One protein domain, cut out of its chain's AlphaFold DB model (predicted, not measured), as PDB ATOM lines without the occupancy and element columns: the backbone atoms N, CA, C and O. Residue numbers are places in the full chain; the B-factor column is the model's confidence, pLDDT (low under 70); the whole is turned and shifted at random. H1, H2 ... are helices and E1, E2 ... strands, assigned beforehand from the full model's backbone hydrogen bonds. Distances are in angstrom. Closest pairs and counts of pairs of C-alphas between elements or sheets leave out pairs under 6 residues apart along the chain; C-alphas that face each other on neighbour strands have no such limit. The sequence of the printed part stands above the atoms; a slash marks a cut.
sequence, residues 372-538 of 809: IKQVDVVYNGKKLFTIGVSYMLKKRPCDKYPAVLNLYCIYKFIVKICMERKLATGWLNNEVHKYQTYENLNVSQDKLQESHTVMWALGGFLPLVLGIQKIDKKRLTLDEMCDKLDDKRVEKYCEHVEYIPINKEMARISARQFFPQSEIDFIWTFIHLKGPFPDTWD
ATOM      1  N   ILE A 372      42.007  25.801  -1.262       46.75
ATOM      2  CA  ILE A 372      40.754  25.104  -1.647       46.75
ATOM      3  C   ILE A 372      40.321  24.090  -0.567       46.75
ATOM      4  O   ILE A 372      39.154  23.729  -0.463       46.75
ATOM      5  N   LYS A 373      41.257  23.612   0.261       54.66
ATOM      6  CA  LYS A 373      41.000  22.632   1.333       54.66
ATOM      7  C   LYS A 373      40.808  23.293   2.693       54.66
ATOM      8  O   LYS A 373      40.894  22.623   3.722       54.66
ATOM      9  N   GLN A 374      40.605  24.600   2.699       67.12
ATOM     10  CA  GLN A 374      40.551  25.423   3.884       67.12
ATOM     11  C   GLN A 374      39.240  26.199   3.897       67.12
ATOM     12  O   GLN A 374      38.800  26.726   2.880       67.12
ATOM     13  N   VAL A 375      38.602  26.238   5.061       77.88
ATOM     14  CA  VAL A 375      37.351  26.961   5.270       77.88
ATOM     15  C   VAL A 375      37.591  27.986   6.356       77.88
ATOM     16  O   VAL A 375      37.936  27.643   7.491       77.88
ATOM     17  N   ASP A 376      37.421  29.250   5.998       85.81
ATOM     18  CA  ASP A 376      37.583  30.348   6.936       85.81
ATOM     19  C   ASP A 376      36.392  30.407   7.887       85.81
ATOM     20  O   ASP A 376      35.235  30.326   7.472       85.81
ATOM     21  N   VAL A 377      36.680  30.564   9.176       90.06
ATOM     22  CA  VAL A 377      35.675  30.813  10.206       90.06
ATOM     23  C   VAL A 377      35.691  32.299  10.529       90.06
ATOM     24  O   VAL A 377      36.702  32.848  10.973       90.06
ATOM     25  N   VAL A 378      34.562  32.956  10.292       92.19
ATOM     26  CA  VAL A 378      34.403  34.410  10.355       92.19
ATOM     27  C   VAL A 378      33.390  34.775  11.435       92.19
ATOM     28  O   VAL A 378      32.339  34.150  11.559       92.19
ATOM     29  N   TYR A 379      33.686  35.822  12.204       94.12
ATOM     30  CA  TYR A 379      32.780  36.408  13.189       94.12
ATOM     31  C   TYR A 379      32.897  37.933  13.166       94.12
ATOM     32  O   TYR A 379      34.008  38.467  13.192       94.12
ATOM     33  N   ASN A 380      31.766  38.644  13.101       89.81
ATOM     34  CA  ASN A 380      31.712  40.112  12.990       89.81
ATOM     35  C   ASN A 380      32.605  40.667  11.863       89.81
ATOM     36  O   ASN A 380      33.341  41.638  12.051       89.81
ATOM     37  N   GLY A 381      32.589  39.999  10.704       84.12
ATOM     38  CA  GLY A 381      33.385  40.374   9.531       84.12
ATOM     39  C   GLY A 381      34.893  40.137   9.666       84.12
ATOM     40  O   GLY A 381      35.641  40.476   8.755       84.12
ATOM     41  N   LYS A 382      35.363  39.551  10.775       87.62
ATOM     42  CA  LYS A 382      36.775  39.222  10.990       87.62
ATOM     43  C   LYS A 382      36.992  37.718  10.911       87.62
ATOM     44  O   LYS A 382      36.307  36.948  11.583       87.62
ATOM     45  N   LYS A 383      37.987  37.308  10.126       89.62
ATOM     46  CA  LYS A 383      38.504  35.938  10.133       89.62
ATOM     47  C   LYS A 383      39.094  35.631  11.509       89.62
ATOM     48  O   LYS A 383      39.980  36.345  11.973       89.62
ATOM     49  N   LEU A 384      38.589  34.586  12.160       88.25
ATOM     50  CA  LEU A 384      39.088  34.123  13.455       88.25
ATOM     51  C   LEU A 384      40.218  33.116  13.275       88.25
ATOM     52  O   LEU A 384      41.282  33.251  13.869       88.25
ATOM     53  N   PHE A 385      39.959  32.089  12.473       86.56
ATOM     54  CA  PHE A 385      40.894  31.025  12.144       86.56
ATOM     55  C   PHE A 385      40.423  30.305  10.882       86.56
ATOM     56  O   PHE A 385      39.294  30.487  10.421       86.56
ATOM     57  N   THR A 386      41.303  29.480  10.339       81.88
ATOM     58  CA  THR A 386      41.021  28.631   9.189       81.88
ATOM     59  C   THR A 386      40.917  27.190   9.658       81.88
ATOM     60  O   THR A 386      41.767  26.728  10.418       81.88
ATOM     61  N   ILE A 387      39.907  26.464   9.191       75.88
ATOM     62  CA  ILE A 387      39.839  25.016   9.364       75.88
ATOM     63  C   ILE A 387      40.393  24.380   8.101       75.88
ATOM     64  O   ILE A 387      39.794  24.488   7.032       75.88
ATOM     65  N   GLY A 388      41.525  23.691   8.226       62.88
ATOM     66  CA  GLY A 388      41.922  22.717   7.223       62.88
ATOM     67  C   GLY A 388      40.916  21.574   7.237       62.88
ATOM     68  O   GLY A 388      40.748  20.900   8.254       62.88
ATOM     69  N   VAL A 389      40.239  21.328   6.119       59.38
ATOM     70  CA  VAL A 389      39.371  20.160   5.929       59.38
ATOM     71  C   VAL A 389      40.272  18.948   5.648       59.38
ATOM     72  O   VAL A 389      40.264  18.341   4.576       59.38
ATOM     73  N   SER A 390      41.136  18.627   6.610       43.69
ATOM     74  CA  SER A 390      42.171  17.600   6.503       43.69
ATOM     75  C   SER A 390      41.598  16.203   6.745       43.69
ATOM     76  O   SER A 390      41.980  15.554   7.703       43.69
ATOM     77  N   TYR A 391      40.705  15.729   5.866       45.62
ATOM     78  CA  TYR A 391      40.397  14.297   5.670       45.62
ATOM     79  C   TYR A 391      40.010  13.972   4.215       45.62
ATOM     80  O   TYR A 391      39.016  13.315   3.919       45.62
ATOM     81  N   MET A 392      40.897  14.359   3.294       35.31
ATOM     82  CA  MET A 392      41.264  13.477   2.177       35.31
ATOM     83  C   MET A 392      42.629  12.784   2.378       35.31
ATOM     84  O   MET A 392      42.955  11.932   1.564       35.31
ATOM     85  N   LEU A 393      43.425  13.058   3.432       34.75
ATOM     86  CA  LEU A 393      44.711  12.364   3.665       34.75
ATOM     87  C   LEU A 393      45.134  12.278   5.153       34.75
ATOM     88  O   LEU A 393      45.613  13.260   5.705       34.75
ATOM     89  N   LYS A 394      45.010  11.069   5.732       29.59
ATOM     90  CA  LYS A 394      45.979  10.278   6.548       29.59
ATOM     91  C   LYS A 394      45.296   9.481   7.677       29.59
ATOM     92  O   LYS A 394      44.723  10.036   8.610       29.59
ATOM     93  N   LYS A 395      45.389   8.147   7.552       32.81
ATOM     94  CA  LYS A 395      44.991   7.119   8.531       32.81
ATOM     95  C   LYS A 395      45.641   7.393   9.897       32.81
ATOM     96  O   LYS A 395      46.848   7.627   9.956       32.81
ATOM     97  N   ARG A 396      44.887   7.243  10.990       35.44
ATOM     98  CA  ARG A 396      45.483   6.765  12.247       35.44
ATOM     99  C   ARG A 396      45.771   5.265  12.104       35.44
ATOM    100  O   ARG A 396      45.005   4.590  11.420       35.44
ATOM    101  N   PRO A 397      46.808   4.714  12.753       38.66
ATOM    102  CA  PRO A 397      47.127   3.286  12.654       38.66
ATOM    103  C   PRO A 397      46.021   2.349  13.177       38.66
ATOM    104  O   PRO A 397      46.018   1.170  12.841       38.66
ATOM    105  N   CYS A 398      45.093   2.853  13.997       36.53
ATOM    106  CA  CYS A 398      44.094   2.055  14.712       36.53
ATOM    107  C   CYS A 398      42.677   2.062  14.107       36.53
ATOM    108  O   CYS A 398      41.908   1.151  14.404       36.53
ATOM    109  N   ASP A 399      42.335   3.005  13.223       34.22
ATOM    110  CA  ASP A 399      40.978   3.106  12.672       34.22
ATOM    111  C   ASP A 399      40.932   2.592  11.226       34.22
ATOM    112  O   ASP A 399      41.496   3.184  10.305       34.22
ATOM    113  N   LYS A 400      40.238   1.464  11.016       33.16
ATOM    114  CA  LYS A 400      40.124   0.779   9.713       33.16
ATOM    115  C   LYS A 400      39.302   1.540   8.653       33.16
ATOM    116  O   LYS A 400      39.251   1.080   7.516       33.16
ATOM    117  N   TYR A 401      38.705   2.695   8.972       31.81
ATOM    118  CA  TYR A 401      37.907   3.505   8.037       31.81
ATOM    119  C   TYR A 401      38.067   5.015   8.310       31.81
ATOM    120  O   TYR A 401      38.071   5.412   9.474       31.81
ATOM    121  N   PRO A 402      38.172   5.882   7.279       35.97
ATOM    122  CA  PRO A 402      38.145   7.331   7.475       35.97
ATOM    123  C   PRO A 402      36.760   7.768   7.976       35.97
ATOM    124  O   PRO A 402      35.744   7.454   7.357       35.97
ATOM    125  N   ALA A 403      36.710   8.498   9.092       40.62
ATOM    126  CA  ALA A 403      35.467   9.082   9.583       40.62
ATOM    127  C   ALA A 403      34.948  10.123   8.575       40.62
ATOM    128  O   ALA A 403      35.674  11.038   8.182       40.62
ATOM    129  N   VAL A 404      33.689   9.995   8.148       47.28
ATOM    130  CA  VAL A 404      33.037  11.003   7.303       47.28
ATOM    131  C   VAL A 404      32.823  12.260   8.146       47.28
ATOM    132  O   VAL A 404      31.995  12.269   9.056       47.28
ATOM    133  N   LEU A 405      33.581  13.322   7.862       65.62
ATOM    134  CA  LEU A 405      33.404  14.613   8.519       65.62
ATOM    135  C   LEU A 405      32.154  15.301   7.953       65.62
ATOM    136  O   LEU A 405      32.057  15.535   6.747       65.62
ATOM    137  N   ASN A 406      31.202  15.624   8.822       79.25
ATOM    138  CA  ASN A 406      29.992  16.374   8.490       79.25
ATOM    139  C   ASN A 406      30.022  17.771   9.141       79.25
ATOM    140  O   ASN A 406      30.869  18.048  10.000       79.25
ATOM    141  N   LEU A 407      29.141  18.681   8.712       82.62
ATOM    142  CA  LEU A 407      29.131  20.057   9.232       82.62
ATOM    143  C   LEU A 407      28.795  20.111  10.729       82.62
ATOM    144  O   LEU A 407      29.253  21.022  11.414       82.62
ATOM    145  N   TYR A 408      28.066  19.128  11.267       86.38
ATOM    146  CA  TYR A 408      27.781  19.054  12.702       86.38
ATOM    147  C   TYR A 408      29.052  18.800  13.530       86.38
ATOM    148  O   TYR A 408      29.276  19.442  14.557       86.38
ATOM    149  N   CYS A 409      29.935  17.913  13.064       81.94
ATOM    150  CA  CYS A 409      31.250  17.696  13.670       81.94
ATOM    151  C   CYS A 409      32.123  18.958  13.587       81.94
ATOM    152  O   CYS A 409      32.776  19.316  14.567       81.94
ATOM    153  N   ILE A 410      32.094  19.657  12.446       84.69
ATOM    154  CA  ILE A 410      32.811  20.929  12.261       84.69
ATOM    155  C   ILE A 410      32.282  21.991  13.232       84.69
ATOM    156  O   ILE A 410      33.075  22.660  13.889       84.69
ATOM    157  N   TYR A 411      30.964  22.103  13.395       90.31
ATOM    158  CA  TYR A 411      30.340  22.989  14.377       90.31
ATOM    159  C   TYR A 411      30.838  22.706  15.799       90.31
ATOM    160  O   TYR A 411      31.318  23.618  16.473       90.31
ATOM    161  N   LYS A 412      30.804  21.443  16.247       88.12
ATOM    162  CA  LYS A 412      31.300  21.067  17.583       88.12
ATOM    163  C   LYS A 412      32.775  21.410  17.770       88.12
ATOM    164  O   LYS A 412      33.164  21.892  18.834       88.12
ATOM    165  N   PHE A 413      33.584  21.204  16.734       85.94
ATOM    166  CA  PHE A 413      34.991  21.582  16.746       85.94
ATOM    167  C   PHE A 413      35.184  23.100  16.870       85.94
ATOM    168  O   PHE A 413      35.960  23.544  17.714       85.94
ATOM    169  N   ILE A 414      34.438  23.902  16.102       90.19
ATOM    170  CA  ILE A 414      34.462  25.369  16.199       90.19
ATOM    171  C   ILE A 414      34.114  25.817  17.618       90.19
ATOM    172  O   ILE A 414      34.844  26.621  18.191       90.19
ATOM    173  N   VAL A 415      33.038  25.278  18.203       91.50
ATOM    174  CA  VAL A 415      32.624  25.610  19.576       91.50
ATOM    175  C   VAL A 415      33.752  25.317  20.566       91.50
ATOM    176  O   VAL A 415      34.106  26.194  21.354       91.50
ATOM    177  N   LYS A 416      34.365  24.127  20.486       88.94
ATOM    178  CA  LYS A 416      35.492  23.734  21.343       88.94
ATOM    179  C   LYS A 416      36.670  24.706  21.220       88.94
ATOM    180  O   LYS A 416      37.135  25.226  22.231       88.94
ATOM    181  N   ILE A 417      37.105  25.015  19.997       87.25
ATOM    182  CA  ILE A 417      38.219  25.945  19.748       87.25
ATOM    183  C   ILE A 417      37.900  27.355  20.256       87.25
ATOM    184  O   ILE A 417      38.750  27.993  20.881       87.25
ATOM    185  N   CYS A 418      36.683  27.848  20.017       92.00
ATOM    186  CA  CYS A 418      36.243  29.149  20.509       92.00
ATOM    187  C   CYS A 418      36.252  29.209  22.044       92.00
ATOM    188  O   CYS A 418      36.696  30.214  22.599       92.00
ATOM    189  N   MET A 419      35.836  28.139  22.731       91.56
ATOM    190  CA  MET A 419      35.891  28.049  24.193       91.56
ATOM    191  C   MET A 419      37.334  28.019  24.715       91.56
ATOM    192  O   MET A 419      37.694  28.839  25.558       91.56
ATOM    193  N   GLU A 420      38.178  27.127  24.186       90.81
ATOM    194  CA  GLU A 420      39.573  26.951  24.621       90.81
ATOM    195  C   GLU A 420      40.412  28.218  24.414       90.81
ATOM    196  O   GLU A 420      41.201  28.604  25.278       90.81
ATOM    197  N   ARG A 421      40.218  28.900  23.280       92.12
ATOM    198  CA  ARG A 421      40.975  30.105  22.910       92.12
ATOM    199  C   ARG A 421      40.288  31.414  23.291       92.12
ATOM    200  O   ARG A 421      40.825  32.477  22.988       92.12
ATOM    201  N   LYS A 422      39.113  31.359  23.926       92.69
ATOM    202  CA  LYS A 422      38.282  32.532  24.262       92.69
ATOM    203  C   LYS A 422      37.978  33.424  23.042       92.69
ATOM    204  O   LYS A 422      37.976  34.649  23.143       92.69
ATOM    205  N   LEU A 423      37.722  32.812  21.884       92.12
ATOM    206  CA  LEU A 423      37.321  33.501  20.650       92.12
ATOM    207  C   LEU A 423      35.793  33.552  20.540       92.12
ATOM    208  O   LEU A 423      35.107  32.662  21.031       92.12
ATOM    209  N   ALA A 424      35.258  34.573  19.860       92.44
ATOM    210  CA  ALA A 424      33.820  34.716  19.589       92.44
ATOM    211  C   ALA A 424      32.916  34.536  20.828       92.44
ATOM    212  O   ALA A 424      31.849  33.932  20.754       92.44
ATOM    213  N   THR A 425      33.322  35.073  21.982       94.06
ATOM    214  CA  THR A 425      32.594  34.908  23.255       94.06
ATOM    215  C   THR A 425      31.145  35.393  23.192       94.06
ATOM    216  O   THR A 425      30.275  34.771  23.792       94.06
ATOM    217  N   GLY A 426      30.860  36.451  22.424       93.94
ATOM    218  CA  GLY A 426      29.488  36.916  22.188       93.94
ATOM    219  C   GLY A 426      28.612  35.880  21.473       93.94
ATOM    220  O   GLY A 426      27.468  35.683  21.860       93.94
ATOM    221  N   TRP A 427      29.163  35.163  20.492       95.69
ATOM    222  CA  TRP A 427      28.472  34.073  19.802       95.69
ATOM    223  C   TRP A 427      28.265  32.853  20.709       95.69
ATOM    224  O   TRP A 427      27.172  32.292  20.741       95.69
ATOM    225  N   LEU A 428      29.283  32.484  21.498       94.62
ATOM    226  CA  LEU A 428      29.193  31.384  22.467       94.62
ATOM    227  C   LEU A 428      28.112  31.634  23.530       94.62
ATOM    228  O   LEU A 428      27.300  30.756  23.814       94.62
ATOM    229  N   ASN A 429      28.091  32.839  24.102       92.38
ATOM    230  CA  ASN A 429      27.193  33.193  25.202       92.38
ATOM    231  C   ASN A 429      25.758  33.494  24.750       92.38
ATOM    232  O   ASN A 429      24.868  33.543  25.592       92.38
ATOM    233  N   ASN A 430      25.537  33.723  23.453       91.56
ATOM    234  CA  ASN A 430      24.228  34.063  22.904       91.56
ATOM    235  C   ASN A 430      23.694  32.926  22.021       91.56
ATOM    236  O   ASN A 430      22.925  32.088  22.484       91.56
ATOM    237  N   GLU A 431      24.158  32.839  20.773       93.00
ATOM    238  CA  GLU A 431      23.625  31.913  19.764       93.00
ATOM    239  C   GLU A 431      23.852  30.438  20.123       93.00
ATOM    240  O   GLU A 431      22.931  29.624  20.062       93.00
ATOM    241  N   VAL A 432      25.070  30.078  20.547       91.12
ATOM    242  CA  VAL A 432      25.384  28.694  20.948       91.12
ATOM    243  C   VAL A 432      24.647  28.319  22.224       91.12
ATOM    244  O   VAL A 432      24.101  27.222  22.305       91.12
ATOM    245  N   HIS A 433      24.590  29.229  23.198       89.25
ATOM    246  CA  HIS A 433      23.865  28.998  24.440       89.25
ATOM    247  C   HIS A 433      22.371  28.742  24.194       89.25
ATOM    248  O   HIS A 433      21.829  27.779  24.738       89.25
ATOM    249  N   LYS A 434      21.718  29.529  23.328       88.81
ATOM    250  CA  LYS A 434      20.320  29.308  22.913       88.81
ATOM    251  C   LYS A 434      20.127  27.928  22.280       88.81
ATOM    252  O   LYS A 434      19.259  27.172  22.712       88.81
ATOM    253  N   TYR A 435      20.967  27.576  21.303       89.38
ATOM    254  CA  TYR A 435      20.893  26.287  20.607       89.38
ATOM    255  C   TYR A 435      21.113  25.094  21.558       89.38
ATOM    256  O   TYR A 435      20.344  24.136  21.551       89.38
ATOM    257  N   GLN A 436      22.120  25.165  22.432       87.00
ATOM    258  CA  GLN A 436      22.414  24.111  23.411       87.00
ATOM    259  C   GLN A 436      21.354  24.005  24.505       87.00
ATOM    260  O   GLN A 436      21.075  22.907  24.981       87.00
ATOM    261  N   THR A 437      20.764  25.130  24.917       82.62
ATOM    262  CA  THR A 437      19.633  25.118  25.850       82.62
ATOM    263  C   THR A 437      18.517  24.267  25.263       82.62
ATOM    264  O   THR A 437      18.042  23.366  25.942       82.62
ATOM    265  N   TYR A 438      18.190  24.451  23.982       78.88
ATOM    266  CA  TYR A 438      17.238  23.591  23.284       78.88
ATOM    267  C   TYR A 438      17.680  22.121  23.192       78.88
ATOM    268  O   TYR A 438      16.904  21.253  23.580       78.88
ATOM    269  N   GLU A 439      18.912  21.811  22.758       78.25
ATOM    270  CA  GLU A 439      19.372  20.407  22.669       78.25
ATOM    271  C   GLU A 439      19.306  19.664  24.021       78.25
ATOM    272  O   GLU A 439      19.092  18.453  24.049       78.25
ATOM    273  N   ASN A 440      19.478  20.375  25.141       71.75
ATOM    274  CA  ASN A 440      19.427  19.806  26.493       71.75
ATOM    275  C   ASN A 440      18.008  19.703  27.072       71.75
ATOM    276  O   ASN A 440      17.792  18.998  28.065       71.75
ATOM    277  N   LEU A 441      17.036  20.406  26.491       66.00
ATOM    278  CA  LEU A 441      15.642  20.319  26.895       66.00
ATOM    279  C   LEU A 441      15.076  18.981  26.390       66.00
ATOM    280  O   LEU A 441      14.579  18.876  25.274       66.00
ATOM    281  N   ASN A 442      15.091  17.951  27.248       53.28
ATOM    282  CA  ASN A 442      14.295  16.715  27.103       53.28
ATOM    283  C   ASN A 442      12.792  17.011  27.284       53.28
ATOM    284  O   ASN A 442      12.118  16.441  28.144       53.28
ATOM    285  N   VAL A 443      12.280  17.998  26.562       50.94
ATOM    286  CA  VAL A 443      10.997  18.623  26.842       50.94
ATOM    287  C   VAL A 443       9.983  18.153  25.809       50.94
ATOM    288  O   VAL A 443      10.187  18.284  24.606       50.94
ATOM    289  N   SER A 444       8.888  17.570  26.300       52.84
ATOM    290  CA  SER A 444       7.707  17.236  25.504       52.84
ATOM    291  C   SER A 444       7.225  18.471  24.739       52.84
ATOM    292  O   SER A 444       7.211  19.562  25.310       52.84
ATOM    293  N   GLN A 445       6.795  18.297  23.483       52.75
ATOM    294  CA  GLN A 445       6.389  19.391  22.587       52.75
ATOM    295  C   GLN A 445       5.439  20.417  23.240       52.75
ATOM    296  O   GLN A 445       5.566  21.611  22.985       52.75
ATOM    297  N   ASP A 446       4.569  19.980  24.157       49.88
ATOM    298  CA  ASP A 446       3.599  20.837  24.855       49.88
ATOM    299  C   ASP A 446       4.210  21.920  25.774       49.88
ATOM    300  O   ASP A 446       3.537  22.891  26.094       49.88
ATOM    301  N   LYS A 447       5.477  21.803  26.195       49.91
ATOM    302  CA  LYS A 447       6.145  22.790  27.076       49.91
ATOM    303  C   LYS A 447       6.960  23.851  26.319       49.91
ATOM    304  O   LYS A 447       7.471  24.778  26.940       49.91
ATOM    305  N   LEU A 448       7.092  23.728  24.995       52.41
ATOM    306  CA  LEU A 448       7.891  24.637  24.153       52.41
ATOM    307  C   LEU A 448       7.173  25.961  23.834       52.41
ATOM    308  O   LEU A 448       7.836  26.918  23.436       52.41
ATOM    309  N   GLN A 449       5.850  26.018  24.033       49.91
ATOM    310  CA  GLN A 449       5.021  27.212  23.814       49.91
ATOM    311  C   GLN A 449       5.102  28.246  24.955       49.91
ATOM    312  O   GLN A 449       4.742  29.397  24.740       49.91
ATOM    313  N   GLU A 450       5.588  27.870  26.144       47.41
ATOM    314  CA  GLU A 450       5.639  28.762  27.318       47.41
ATOM    315  C   GLU A 450       7.011  29.428  27.538       47.41
ATOM    316  O   GLU A 450       7.102  30.426  28.254       47.41
ATOM    317  N   SER A 451       8.091  28.916  26.934       51.41
ATOM    318  CA  SER A 451       9.426  29.523  27.028       51.41
ATOM    319  C   SER A 451       9.683  30.524  25.899       51.41
ATOM    320  O   SER A 451       9.115  30.403  24.819       51.41
ATOM    321  N   HIS A 452      10.585  31.487  26.128       60.28
ATOM    322  CA  HIS A 452      11.206  32.353  25.110       60.28
ATOM    323  C   HIS A 452      12.042  31.526  24.103       60.28
ATOM    324  O   HIS A 452      13.253  31.703  23.967       60.28
ATOM    325  N   THR A 453      11.411  30.545  23.464       67.88
ATOM    326  CA  THR A 453      12.023  29.562  22.584       67.88
ATOM    327  C   THR A 453      12.297  30.222  21.252       67.88
ATOM    328  O   THR A 453      11.392  30.714  20.582       67.88
ATOM    329  N   VAL A 454      13.557  30.204  20.852       87.00
ATOM    330  CA  VAL A 454      13.971  30.726  19.560       87.00
ATOM    331  C   VAL A 454      13.637  29.692  18.479       87.00
ATOM    332  O   VAL A 454      14.159  28.574  18.504       87.00
ATOM    333  N   MET A 455      12.754  30.045  17.537       89.38
ATOM    334  CA  MET A 455      12.159  29.091  16.583       89.38
ATOM    335  C   MET A 455      13.184  28.409  15.676       89.38
ATOM    336  O   MET A 455      13.062  27.221  15.385       89.38
ATOM    337  N   TRP A 456      14.245  29.111  15.274       92.12
ATOM    338  CA  TRP A 456      15.289  28.489  14.463       92.12
ATOM    339  C   TRP A 456      16.062  27.402  15.215       92.12
ATOM    340  O   TRP A 456      16.431  26.389  14.623       92.12
ATOM    341  N   ALA A 457      16.265  27.557  16.526       90.00
ATOM    342  CA  ALA A 457      16.902  26.522  17.331       90.00
ATOM    343  C   ALA A 457      15.985  25.295  17.432       90.00
ATOM    344  O   ALA A 457      16.445  24.172  17.238       90.00
ATOM    345  N   LEU A 458      14.679  25.523  17.620       85.88
ATOM    346  CA  LEU A 458      13.645  24.484  17.626       85.88
ATOM    347  C   LEU A 458      13.625  23.676  16.316       85.88
ATOM    348  O   LEU A 458      13.604  22.443  16.347       85.88
ATOM    349  N   GLY A 459      13.717  24.361  15.171       86.19
ATOM    350  CA  GLY A 459      13.858  23.748  13.844       86.19
ATOM    351  C   GLY A 459      15.161  22.963  13.640       86.19
ATOM    352  O   GLY A 459      15.303  22.230  12.666       86.19
ATOM    353  N   GLY A 460      16.108  23.056  14.577       88.75
ATOM    354  CA  GLY A 460      17.399  22.381  14.503       88.75
ATOM    355  C   GLY A 460      18.399  23.091  13.597       88.75
ATOM    356  O   GLY A 460      19.307  22.435  13.089       88.75
ATOM    357  N   PHE A 461      18.255  24.398  13.369       93.31
ATOM    358  CA  PHE A 461      19.273  25.180  12.673       93.31
ATOM    359  C   PHE A 461      20.483  25.420  13.569       93.31
ATOM    360  O   PHE A 461      20.351  25.834  14.720       93.31
ATOM    361  N   LEU A 462      21.672  25.154  13.034       94.06
ATOM    362  CA  LEU A 462      22.918  25.423  13.735       94.06
ATOM    363  C   LEU A 462      23.124  26.939  13.862       94.06
ATOM    364  O   LEU A 462      22.732  27.684  12.962       94.06
ATOM    365  N   PRO A 463      23.797  27.415  14.927       94.56
ATOM    366  CA  PRO A 463      24.119  28.828  15.118       94.56
ATOM    367  C   PRO A 463      25.280  29.267  14.203       94.56
ATOM    368  O   PRO A 463      26.274  29.831  14.655       94.56
ATOM    369  N   LEU A 464      25.209  28.942  12.916       94.50
ATOM    370  CA  LEU A 464      26.142  29.358  11.878       94.50
ATOM    371  C   LEU A 464      25.439  29.362  10.522       94.50
ATOM    372  O   LEU A 464      24.429  28.687  10.322       94.50
ATOM    373  N   VAL A 465      26.020  30.079   9.566       93.50
ATOM    374  CA  VAL A 465      25.609  30.022   8.159       93.50
ATOM    375  C   VAL A 465      26.817  29.761   7.266       93.50
ATOM    376  O   VAL A 465      27.934  30.198   7.566       93.50
ATOM    377  N   LEU A 466      26.591  29.063   6.158       90.81
ATOM    378  CA  LEU A 466      27.577  28.886   5.099       90.81
ATOM    379  C   LEU A 466      27.495  30.086   4.151       90.81
ATOM    380  O   LEU A 466      26.471  30.294   3.512       90.81
ATOM    381  N   GLY A 467      28.547  30.895   4.084       87.88
ATOM    382  CA  GLY A 467      28.674  31.963   3.096       87.88
ATOM    383  C   GLY A 467      29.285  31.422   1.809       87.88
ATOM    384  O   GLY A 467      30.359  30.828   1.865       87.88
ATOM    385  N   ILE A 468      28.626  31.643   0.673       80.81
ATOM    386  CA  ILE A 468      29.102  31.305  -0.671       80.81
ATOM    387  C   ILE A 468      29.335  32.604  -1.430       80.81
ATOM    388  O   ILE A 468      28.395  33.333  -1.725       80.81
ATOM    389  N   GLN A 469      30.588  32.893  -1.756       74.75
ATOM    390  CA  GLN A 469      30.994  34.094  -2.468       74.75
ATOM    391  C   GLN A 469      31.313  33.765  -3.925       74.75
ATOM    392  O   GLN A 469      32.154  32.908  -4.186       74.75
ATOM    393  N   LYS A 470      30.661  34.451  -4.867       67.31
ATOM    394  CA  LYS A 470      30.872  34.297  -6.318       67.31
ATOM    395  C   LYS A 470      31.533  35.560  -6.894       67.31
ATOM    396  O   LYS A 470      31.171  36.675  -6.512       67.31
ATOM    397  N   ILE A 471      32.475  35.407  -7.830       58.81
ATOM    398  CA  ILE A 471      33.027  36.546  -8.596       58.81
ATOM    399  C   ILE A 471      32.045  37.000  -9.681       58.81
ATOM    400  O   ILE A 471      31.564  36.181 -10.470       58.81
ATOM    401  N   ASP A 472      31.822  38.315  -9.781       55.28
ATOM    402  CA  ASP A 472      31.073  38.923 -10.884       55.28
ATOM    403  C   ASP A 472      31.919  38.950 -12.170       55.28
ATOM    404  O   ASP A 472      32.843  39.751 -12.344       55.28
ATOM    405  N   LYS A 473      31.569  38.070 -13.112       50.94
ATOM    406  CA  LYS A 473      32.240  37.943 -14.413       50.94
ATOM    407  C   LYS A 473      32.029  39.163 -15.324       50.94
ATOM    408  O   LYS A 473      32.787  39.314 -16.279       50.94
ATOM    409  N   LYS A 474      31.038  40.031 -15.068       47.69
ATOM    410  CA  LYS A 474      30.703  41.179 -15.938       47.69
ATOM    411  C   LYS A 474      31.663  42.357 -15.802       47.69
ATOM    412  O   LYS A 474      31.727  43.193 -16.701       47.69
ATOM    413  N   ARG A 475      32.383  42.444 -14.681       44.75
ATOM    414  CA  ARG A 475      33.259  43.581 -14.350       44.75
ATOM    415  C   ARG A 475      34.722  43.383 -14.721       44.75
ATOM    416  O   ARG A 475      35.504  44.313 -14.568       44.75
ATOM    417  N   LEU A 476      35.085  42.197 -15.199       46.69
ATOM    418  CA  LEU A 476      36.441  41.900 -15.639       46.69
ATOM    419  C   LEU A 476      36.617  42.366 -17.087       46.69
ATOM    420  O   LEU A 476      35.993  41.826 -18.002       46.69
ATOM    421  N   THR A 477      37.466  43.370 -17.312       45.47
ATOM    422  CA  THR A 477      37.891  43.718 -18.673       45.47
ATOM    423  C   THR A 477      38.871  42.676 -19.211       45.47
ATOM    424  O   THR A 477      39.530  41.955 -18.465       45.47
ATOM    425  N   LEU A 478      38.991  42.590 -20.532       38.69
ATOM    426  CA  LEU A 478      39.838  41.600 -21.199       38.69
ATOM    427  C   LEU A 478      41.329  41.753 -20.895       38.69
ATOM    428  O   LEU A 478      42.043  40.750 -20.835       38.69
ATOM    429  N   ASP A 479      41.766  42.985 -20.648       39.75
ATOM    430  CA  ASP A 479      43.122  43.295 -20.204       39.75
ATOM    431  C   ASP A 479      43.323  42.875 -18.733       39.75
ATOM    432  O   ASP A 479      44.321  42.234 -18.409       39.75
ATOM    433  N   GLU A 480      42.330  43.086 -17.860       44.66
ATOM    434  CA  GLU A 480      42.360  42.635 -16.454       44.66
ATOM    435  C   GLU A 480      42.268  41.105 -16.300       44.66
ATOM    436  O   GLU A 480      42.789  40.555 -15.333       44.66
ATOM    437  N   MET A 481      41.647  40.399 -17.254       40.62
ATOM    438  CA  MET A 481      41.629  38.928 -17.325       40.62
ATOM    439  C   MET A 481      42.975  38.336 -17.779       40.62
ATOM    440  O   MET A 481      43.233  37.150 -17.560       40.62
ATOM    441  N   CYS A 482      43.814  39.129 -18.456       37.09
ATOM    442  CA  CYS A 482      45.124  38.702 -18.949       37.09
ATOM    443  C   CYS A 482      46.261  38.952 -17.943       37.09
ATOM    444  O   CYS A 482      47.286  38.270 -18.026       37.09
ATOM    445  N   ASP A 483      46.072  39.864 -16.989       39.09
ATOM    446  CA  ASP A 483      47.025  40.152 -15.916       39.09
ATOM    447  C   ASP A 483      46.844  39.233 -14.692       39.09
ATOM    448  O   ASP A 483      45.770  38.701 -14.414       39.09
ATOM    449  N   LYS A 484      47.918  39.044 -13.907       44.12
ATOM    450  CA  LYS A 484      47.853  38.340 -12.614       44.12
ATOM    451  C   LYS A 484      46.979  39.139 -11.640       44.12
ATOM    452  O   LYS A 484      47.414  40.166 -11.123       44.12
ATOM    453  N   LEU A 485      45.764  38.664 -11.377       43.34
ATOM    454  CA  LEU A 485      44.878  39.227 -10.355       43.34
ATOM    455  C   LEU A 485      45.473  38.975  -8.955       43.34
ATOM    456  O   LEU A 485      45.549  37.832  -8.496       43.34
ATOM    457  N   ASP A 486      45.921  40.040  -8.285       46.22
ATOM    458  CA  ASP A 486      46.315  40.003  -6.871       46.22
ATOM    459  C   ASP A 486      45.085  39.871  -5.941       46.22
ATOM    460  O   ASP A 486      43.948  40.100  -6.360       46.22
ATOM    461  N   ASP A 487      45.294  39.462  -4.681       41.09
ATOM    462  CA  ASP A 487      44.204  39.214  -3.714       41.09
ATOM    463  C   ASP A 487      43.321  40.457  -3.486       41.09
ATOM    464  O   ASP A 487      42.098  40.349  -3.407       41.09
ATOM    465  N   LYS A 488      43.925  41.653  -3.480       47.56
ATOM    466  CA  LYS A 488      43.215  42.930  -3.294       47.56
ATOM    467  C   LYS A 488      42.324  43.282  -4.485       47.56
ATOM    468  O   LYS A 488      41.294  43.931  -4.321       47.56
ATOM    469  N   ARG A 489      42.719  42.884  -5.695       48.22
ATOM    470  CA  ARG A 489      41.920  43.049  -6.909       48.22
ATOM    471  C   ARG A 489      40.776  42.049  -6.943       48.22
ATOM    472  O   ARG A 489      39.682  42.460  -7.291       48.22
ATOM    473  N   VAL A 490      40.972  40.792  -6.544       47.66
ATOM    474  CA  VAL A 490      39.886  39.788  -6.509       47.66
ATOM    475  C   VAL A 490      38.761  40.205  -5.555       47.66
ATOM    476  O   VAL A 490      37.600  40.165  -5.956       47.66
ATOM    477  N   GLU A 491      39.084  40.711  -4.359       51.16
ATOM    478  CA  GLU A 491      38.088  41.247  -3.410       51.16
ATOM    479  C   GLU A 491      37.214  42.359  -4.016       51.16
ATOM    480  O   GLU A 491      36.032  42.459  -3.696       51.16
ATOM    481  N   LYS A 492      37.753  43.154  -4.950       53.56
ATOM    482  CA  LYS A 492      37.015  44.210  -5.667       53.56
ATOM    483  C   LYS A 492      35.938  43.661  -6.619       53.56
ATOM    484  O   LYS A 492      35.003  44.391  -6.944       53.56
ATOM    485  N   TYR A 493      36.069  42.418  -7.092       53.12
ATOM    486  CA  TYR A 493      35.140  41.781  -8.043       53.12
ATOM    487  C   TYR A 493      34.245  40.704  -7.397       53.12
ATOM    488  O   TYR A 493      33.389  40.128  -8.072       53.12
ATOM    489  N   CYS A 494      34.419  40.426  -6.103       56.84
ATOM    490  CA  CYS A 494      33.566  39.526  -5.332       56.84
ATOM    491  C   CYS A 494      32.382  40.301  -4.737       56.84
ATOM    492  O   CYS A 494      32.524  40.919  -3.685       56.84
ATOM    493  N   GLU A 495      31.209  40.269  -5.372       56.59
ATOM    494  CA  GLU A 495      30.059  41.052  -4.886       56.59
ATOM    495  C   GLU A 495      28.953  40.232  -4.228       56.59
ATOM    496  O   GLU A 495      28.299  40.737  -3.319       56.59
ATOM    497  N   HIS A 496      28.733  38.981  -4.642       57.78
ATOM    498  CA  HIS A 496      27.570  38.236  -4.170       57.78
ATOM    499  C   HIS A 496      27.966  37.175  -3.149       57.78
ATOM    500  O   HIS A 496      28.642  36.203  -3.494       57.78
ATOM    501  N   VAL A 497      27.557  37.392  -1.897       67.81
ATOM    502  CA  VAL A 497      27.641  36.406  -0.819       67.81
ATOM    503  C   VAL A 497      26.235  35.899  -0.529       67.81
ATOM    504  O   VAL A 497      25.430  36.608   0.073       67.81
ATOM    505  N   GLU A 498      25.955  34.667  -0.931       77.69
ATOM    506  CA  GLU A 498      24.756  33.942  -0.512       77.69
ATOM    507  C   GLU A 498      25.029  33.313   0.855       77.69
ATOM    508  O   GLU A 498      26.039  32.632   1.041       77.69
ATOM    509  N   TYR A 499      24.154  33.546   1.833       87.94
ATOM    510  CA  TYR A 499      24.233  32.879   3.131       87.94
ATOM    511  C   TYR A 499      23.204  31.760   3.190       87.94
ATOM    512  O   TYR A 499      22.012  32.012   3.062       87.94
ATOM    513  N   ILE A 500      23.675  30.544   3.442       90.56
ATOM    514  CA  ILE A 500      22.843  29.351   3.552       90.56
ATOM    515  C   ILE A 500      22.804  28.924   5.022       90.56
ATOM    516  O   ILE A 500      23.824  28.473   5.561       90.56
ATOM    517  N   PRO A 501      21.653  29.072   5.700       93.44
ATOM    518  CA  PRO A 501      21.399  28.436   6.986       93.44
ATOM    519  C   PRO A 501      21.639  26.927   6.922       93.44
ATOM    520  O   PRO A 501      21.228  26.262   5.974       93.44
ATOM    521  N   ILE A 502      22.298  26.369   7.937       91.38
ATOM    522  CA  ILE A 502      22.579  24.932   7.997       91.38
ATOM    523  C   ILE A 502      21.706  24.307   9.078       91.38
ATOM    524  O   ILE A 502      21.933  24.532  10.267       91.38
ATOM    525  N   ASN A 503      20.722  23.503   8.676       88.69
ATOM    526  CA  ASN A 503      19.939  22.705   9.617       88.69
ATOM    527  C   ASN A 503      20.648  21.403  10.016       88.69
ATOM    528  O   ASN A 503      21.630  20.994   9.398       88.69
ATOM    529  N   LYS A 504      20.158  20.736  11.064       83.56
ATOM    530  CA  LYS A 504      20.727  19.489  11.595       83.56
ATOM    531  C   LYS A 504      20.758  18.341  10.583       83.56
ATOM    532  O   LYS A 504      21.673  17.525  10.642       83.56
ATOM    533  N   GLU A 505      19.787  18.263   9.672       81.69
ATOM    534  CA  GLU A 505      19.710  17.193   8.672       81.69
ATOM    535  C   GLU A 505      20.744  17.424   7.568       81.69
ATOM    536  O   GLU A 505      21.538  16.532   7.264       81.69
ATOM    537  N   MET A 506      20.860  18.665   7.089       83.69
ATOM    538  CA  MET A 506      21.968  19.113   6.245       83.69
ATOM    539  C   MET A 506      23.309  18.900   6.937       83.69
ATOM    540  O   MET A 506      24.263  18.430   6.331       83.69
ATOM    541  N   ALA A 507      23.402  19.190   8.231       85.38
ATOM    542  CA  ALA A 507      24.659  19.098   8.952       85.38
ATOM    543  C   ALA A 507      25.182  17.663   9.104       85.38
ATOM    544  O   ALA A 507      26.358  17.484   9.429       85.38
ATOM    545  N   ARG A 508      24.328  16.654   8.881       78.62
ATOM    546  CA  ARG A 508      24.675  15.228   8.918       78.62
ATOM    547  C   ARG A 508      25.258  14.717   7.606       78.62
ATOM    548  O   ARG A 508      25.930  13.684   7.630       78.62
ATOM    549  N   ILE A 509      25.026  15.404   6.486       72.06
ATOM    550  CA  ILE A 509      25.592  15.003   5.193       72.06
ATOM    551  C   ILE A 509      27.087  15.346   5.131       72.06
ATOM    552  O   ILE A 509      27.611  16.117   5.939       72.06
ATOM    553  N   SER A 510      27.800  14.721   4.195       71.81
ATOM    554  CA  SER A 510      29.249  14.891   4.066       71.81
ATOM    555  C   SER A 510      29.606  16.363   3.867       71.81
ATOM    556  O   SER A 510      29.166  16.982   2.899       71.81
ATOM    557  N   ALA A 511      30.460  16.912   4.739       71.31
ATOM    558  CA  ALA A 511      30.853  18.319   4.678       71.31
ATOM    559  C   ALA A 511      31.528  18.670   3.342       71.31
ATOM    560  O   ALA A 511      31.464  19.803   2.879       71.31
ATOM    561  N   ARG A 512      32.134  17.665   2.693       67.69
ATOM    562  CA  ARG A 512      32.770  17.777   1.379       67.69
ATOM    563  C   ARG A 512      31.838  18.362   0.316       67.69
ATOM    564  O   ARG A 512      32.324  19.055  -0.564       67.69
ATOM    565  N   GLN A 513      30.536  18.088   0.385       67.38
ATOM    566  CA  GLN A 513      29.584  18.581  -0.612       67.38
ATOM    567  C   GLN A 513      29.421  20.104  -0.562       67.38
ATOM    568  O   GLN A 513      29.137  20.689  -1.592       67.38
ATOM    569  N   PHE A 514      29.658  20.747   0.586       73.94
ATOM    570  CA  PHE A 514      29.433  22.186   0.784       73.94
ATOM    571  C   PHE A 514      30.638  23.074   0.472       73.94
ATOM    572  O   PHE A 514      30.510  24.296   0.499       73.94
ATOM    573  N   PHE A 515      31.812  22.484   0.243       73.06
ATOM    574  CA  PHE A 515      33.057  23.228   0.067       73.06
ATOM    575  C   PHE A 515      33.616  23.038  -1.352       73.06
ATOM    576  O   PHE A 515      33.577  21.912  -1.867       73.06
ATOM    577  N   PRO A 516      34.171  24.098  -1.979       60.78
ATOM    578  CA  PRO A 516      34.702  24.059  -3.330       60.78
ATOM    579  C   PRO A 516      35.695  22.917  -3.503       60.78
ATOM    580  O   PRO A 516      36.623  22.740  -2.719       60.78
ATOM    581  N   GLN A 517      35.517  22.139  -4.567       50.41
ATOM    582  CA  GLN A 517      36.415  21.032  -4.905       50.41
ATOM    583  C   GLN A 517      37.482  21.450  -5.937       50.41
ATOM    584  O   GLN A 517      38.313  20.630  -6.331       50.41
ATOM    585  N   SER A 518      37.452  22.702  -6.419       46.62
ATOM    586  CA  SER A 518      38.342  23.213  -7.464       46.62
ATOM    587  C   SER A 518      38.495  24.739  -7.446       46.62
ATOM    588  O   SER A 518      37.547  25.468  -7.191       46.62
ATOM    589  N   GLU A 519      39.682  25.210  -7.833       44.91
ATOM    590  CA  GLU A 519      40.054  26.616  -8.075       44.91
ATOM    591  C   GLU A 519      39.339  27.260  -9.282       44.91
ATOM    592  O   GLU A 519      39.451  28.461  -9.504       44.91
ATOM    593  N   ILE A 520      38.657  26.458 -10.106       41.59
ATOM    594  CA  ILE A 520      38.166  26.847 -11.440       41.59
ATOM    595  C   ILE A 520      36.892  27.703 -11.381       41.59
ATOM    596  O   ILE A 520      36.591  28.414 -12.343       41.59
ATOM    597  N   ASP A 521      36.157  27.649 -10.272       47.59
ATOM    598  CA  ASP A 521      34.765  28.097 -10.246       47.59
ATOM    599  C   ASP A 521      34.596  29.525  -9.701       47.59
ATOM    600  O   ASP A 521      33.512  30.091  -9.798       47.59
ATOM    601  N   PHE A 522      35.674  30.155  -9.210       55.22
ATOM    602  CA  PHE A 522      35.631  31.474  -8.556       55.22
ATOM    603  C   PHE A 522      34.580  31.554  -7.431       55.22
ATOM    604  O   PHE A 522      33.998  32.615  -7.188       55.22
ATOM    605  N   ILE A 523      34.324  30.411  -6.784       60.97
ATOM    606  CA  ILE A 523      33.423  30.265  -5.645       60.97
ATOM    607  C   ILE A 523      34.284  30.075  -4.399       60.97
ATOM    608  O   ILE A 523      35.068  29.126  -4.329       60.97
ATOM    609  N   TRP A 524      34.126  30.953  -3.413       71.50
ATOM    610  CA  TRP A 524      34.719  30.805  -2.085       71.50
ATOM    611  C   TRP A 524      33.641  30.483  -1.067       71.50
ATOM    612  O   TRP A 524      32.556  31.055  -1.106       71.50
ATOM    613  N   THR A 525      33.955  29.600  -0.126       78.94
ATOM    614  CA  THR A 525      33.050  29.276   0.977       78.94
ATOM    615  C   THR A 525      33.699  29.552   2.315       78.94
ATOM    616  O   THR A 525      34.854  29.188   2.535       78.94
ATOM    617  N   PHE A 526      32.934  30.125   3.231       86.31
ATOM    618  CA  PHE A 526      33.362  30.374   4.600       86.31
ATOM    619  C   PHE A 526      32.207  30.130   5.569       86.31
ATOM    620  O   PHE A 526      31.036  30.168   5.195       86.31
ATOM    621  N   ILE A 527      32.531  29.874   6.830       91.25
ATOM    622  CA  ILE A 527      31.546  29.688   7.894       91.25
ATOM    623  C   ILE A 527      31.433  30.998   8.660       91.25
ATOM    624  O   ILE A 527      32.402  31.461   9.261       91.25
ATOM    625  N   HIS A 528      30.241  31.587   8.669       94.00
ATOM    626  CA  HIS A 528      29.958  32.774   9.465       94.00
ATOM    627  C   HIS A 528      29.251  32.366  10.760       94.00
ATOM    628  O   HIS A 528      28.160  31.796  10.737       94.00
ATOM    629  N   LEU A 529      29.878  32.675  11.894       95.44
ATOM    630  CA  LEU A 529      29.331  32.431  13.224       95.44
ATOM    631  C   LEU A 529      28.279  33.492  13.561       95.44
ATOM    632  O   LEU A 529      28.613  34.609  13.945       95.44
ATOM    633  N   LYS A 530      27.004  33.162  13.376       93.69
ATOM    634  CA  LYS A 530      25.859  34.006  13.738       93.69
ATOM    635  C   LYS A 530      24.587  33.164  13.803       93.69
ATOM    636  O   LYS A 530      24.566  32.057  13.267       93.69
ATOM    637  N   GLY A 531      23.535  33.706  14.413       91.94
ATOM    638  CA  GLY A 531      22.198  33.127  14.319       91.94
ATOM    639  C   GLY A 531      21.769  33.005  12.844       91.94
ATOM    640  O   GLY A 531      22.024  33.934  12.067       91.94
ATOM    641  N   PRO A 532      21.178  31.869  12.433       93.50
ATOM    642  CA  PRO A 532      20.767  31.633  11.048       93.50
ATOM    643  C   PRO A 532      19.611  32.545  10.625       93.50
ATOM    644  O   PRO A 532      19.565  32.980   9.477       93.50
ATOM    645  N   PHE A 533      18.734  32.881  11.572       94.00
ATOM    646  CA  PHE A 533      17.583  33.758  11.399       94.00
ATOM    647  C   PHE A 533      17.471  34.714  12.597       94.00
ATOM    648  O   PHE A 533      18.067  34.445  13.646       94.00
ATOM    649  N   PRO A 534      16.722  35.826  12.479       92.19
ATOM    650  CA  PRO A 534      16.395  36.674  13.623       92.19
ATOM    651  C   PRO A 534      15.687  35.890  14.737       92.19
ATOM    652  O   PRO A 534      14.888  35.002  14.458       92.19
ATOM    653  N   ASP A 535      15.909  36.255  16.004       90.88
ATOM    654  CA  ASP A 535      15.225  35.611  17.144       90.88
ATOM    655  C   ASP A 535      13.697  35.794  17.111       90.88
ATOM    656  O   ASP A 535      12.964  35.010  17.707       90.88
ATOM    657  N   THR A 536      13.225  36.834  16.420       91.12
ATOM    658  CA  THR A 536      11.805  37.147  16.217       91.12
ATOM    659  C   THR A 536      11.182  36.397  15.042       91.12
ATOM    660  O   THR A 536      10.007  36.606  14.764       91.12
ATOM    661  N   TRP A 537      11.957  35.600  14.300       93.50
ATOM    662  CA  TRP A 537      11.430  34.835  13.176       93.50
ATOM    663  C   TRP A 537      10.448  33.773  13.674       93.50
ATOM    664  O   TRP A 537      10.818  32.916  14.480       93.50
ATOM    665  N   ASP A 538       9.213  33.823  13.173       92.88
ATOM    666  CA  ASP A 538       8.223  32.763  13.335       92.88
ATOM    667  C   ASP A 538       7.943  32.135  11.957       92.88
ATOM    668  O   ASP A 538       7.427  32.824  11.071       92.88
TER     669      ASP A 538
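Overview. This is residues 372 to 538 of the 809 residues of the protein "Histone-lysine N-methyltransferase EHMT1" of Babesia microti (strain RI) (UniProt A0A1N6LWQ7). What does the model look like? A strongly twisted sheet of five strands, E2 E1 E5 E3 E4, has H1 packed on one face, and H2 packs on H1 and on the first part of E3. Residues 396 to 401, 440 to 447 and 482 to 488 stick out. What is it made of? The 167 printed residues hold six named helices and five named strands, in the order E1 E2 H1 H2 H3 E3 H4 E4 H5 H6 E5; the class is mixed, helices and strands, and the sheet is mixed. How compact is it? It is only just loose, close to compact, with a radius of gyration of the C-alphas of 18.7 A and spans of 64 by 47 by 29 A.

Along the chain. Where does the first half run? E1 is residues 374 to 379, beginning at C-alpha 374 (40.551, 25.423, 3.884), and E2 is 382 to 388. H1, residues 407 to 420, is 19.8 A long; H2, 425 to 440, is 20.3 A long with a kink of 39 degrees near residue 434; H3 is 455 to 458. What follows? E3, residues 461 to 471, is 27.8 A long and bends by 64 degrees at residue 464; H4 is 487 to 493, and E4, 494 to 503, is 26.3 A long. H5 is 504 to 508, H6 is 511 to 514, and E5 is 523 to 528, ending at C-alpha 528 (29.958, 32.774, 9.465).

Arrangement. How are the strands paired? E1 and E2 form an antiparallel hairpin, with N 377 and O 385 at 2.9 A; E1 and E5 are parallel, with N 378 and O 527 at 2.8 A. E5 and E3 are antiparallel, with N 467 and O 526 at 2.8 A, as are E3 and E4, with N 466 and O 500 at 2.9 A. Which named arrangements are there? H1 on one face of the sheet makes two layers, and E4, H5 H6, E5 form a split strand-helix-strand unit, E3 standing between its two strands, with a right-handed crossover. How do the helices stand? H1 touches H2 at a steep tilt of 52 degrees, C-alphas 415 and 428 being closest at 7.3 A, and touches H5 through C-alphas 407 and 507, 4.6 A apart. H2, H3, H4 and H5 only graze the sheet, H4 only just on it with 5 pairs of C-alphas within 10 A; H6 is only just not on it, with 4. Are the helix backbones complete? Every O i to N i+4 pair is within hydrogen-bond range in H1 and H5, against 10 of 12 in H2 and 1 of 3 in H4, where 3 of 4 O i to N i+3 pairs are; H3 and H6 are too short for an O i to N i+4 pair.

Size, cuts and confidence. How far does it reach? The two C-alphas farthest apart, of Asp 446 and Asp 479, are 64.0 A apart, and the printed part has no cut. Which links are long? Those from E2 to H1, H2 to H3 and E3 to H4. Where is confidence low? The mean pLDDT of the printed part is 70.8, and 72 residues are under 70, among them 388 to 405, 441 to 453 and 470 to 497.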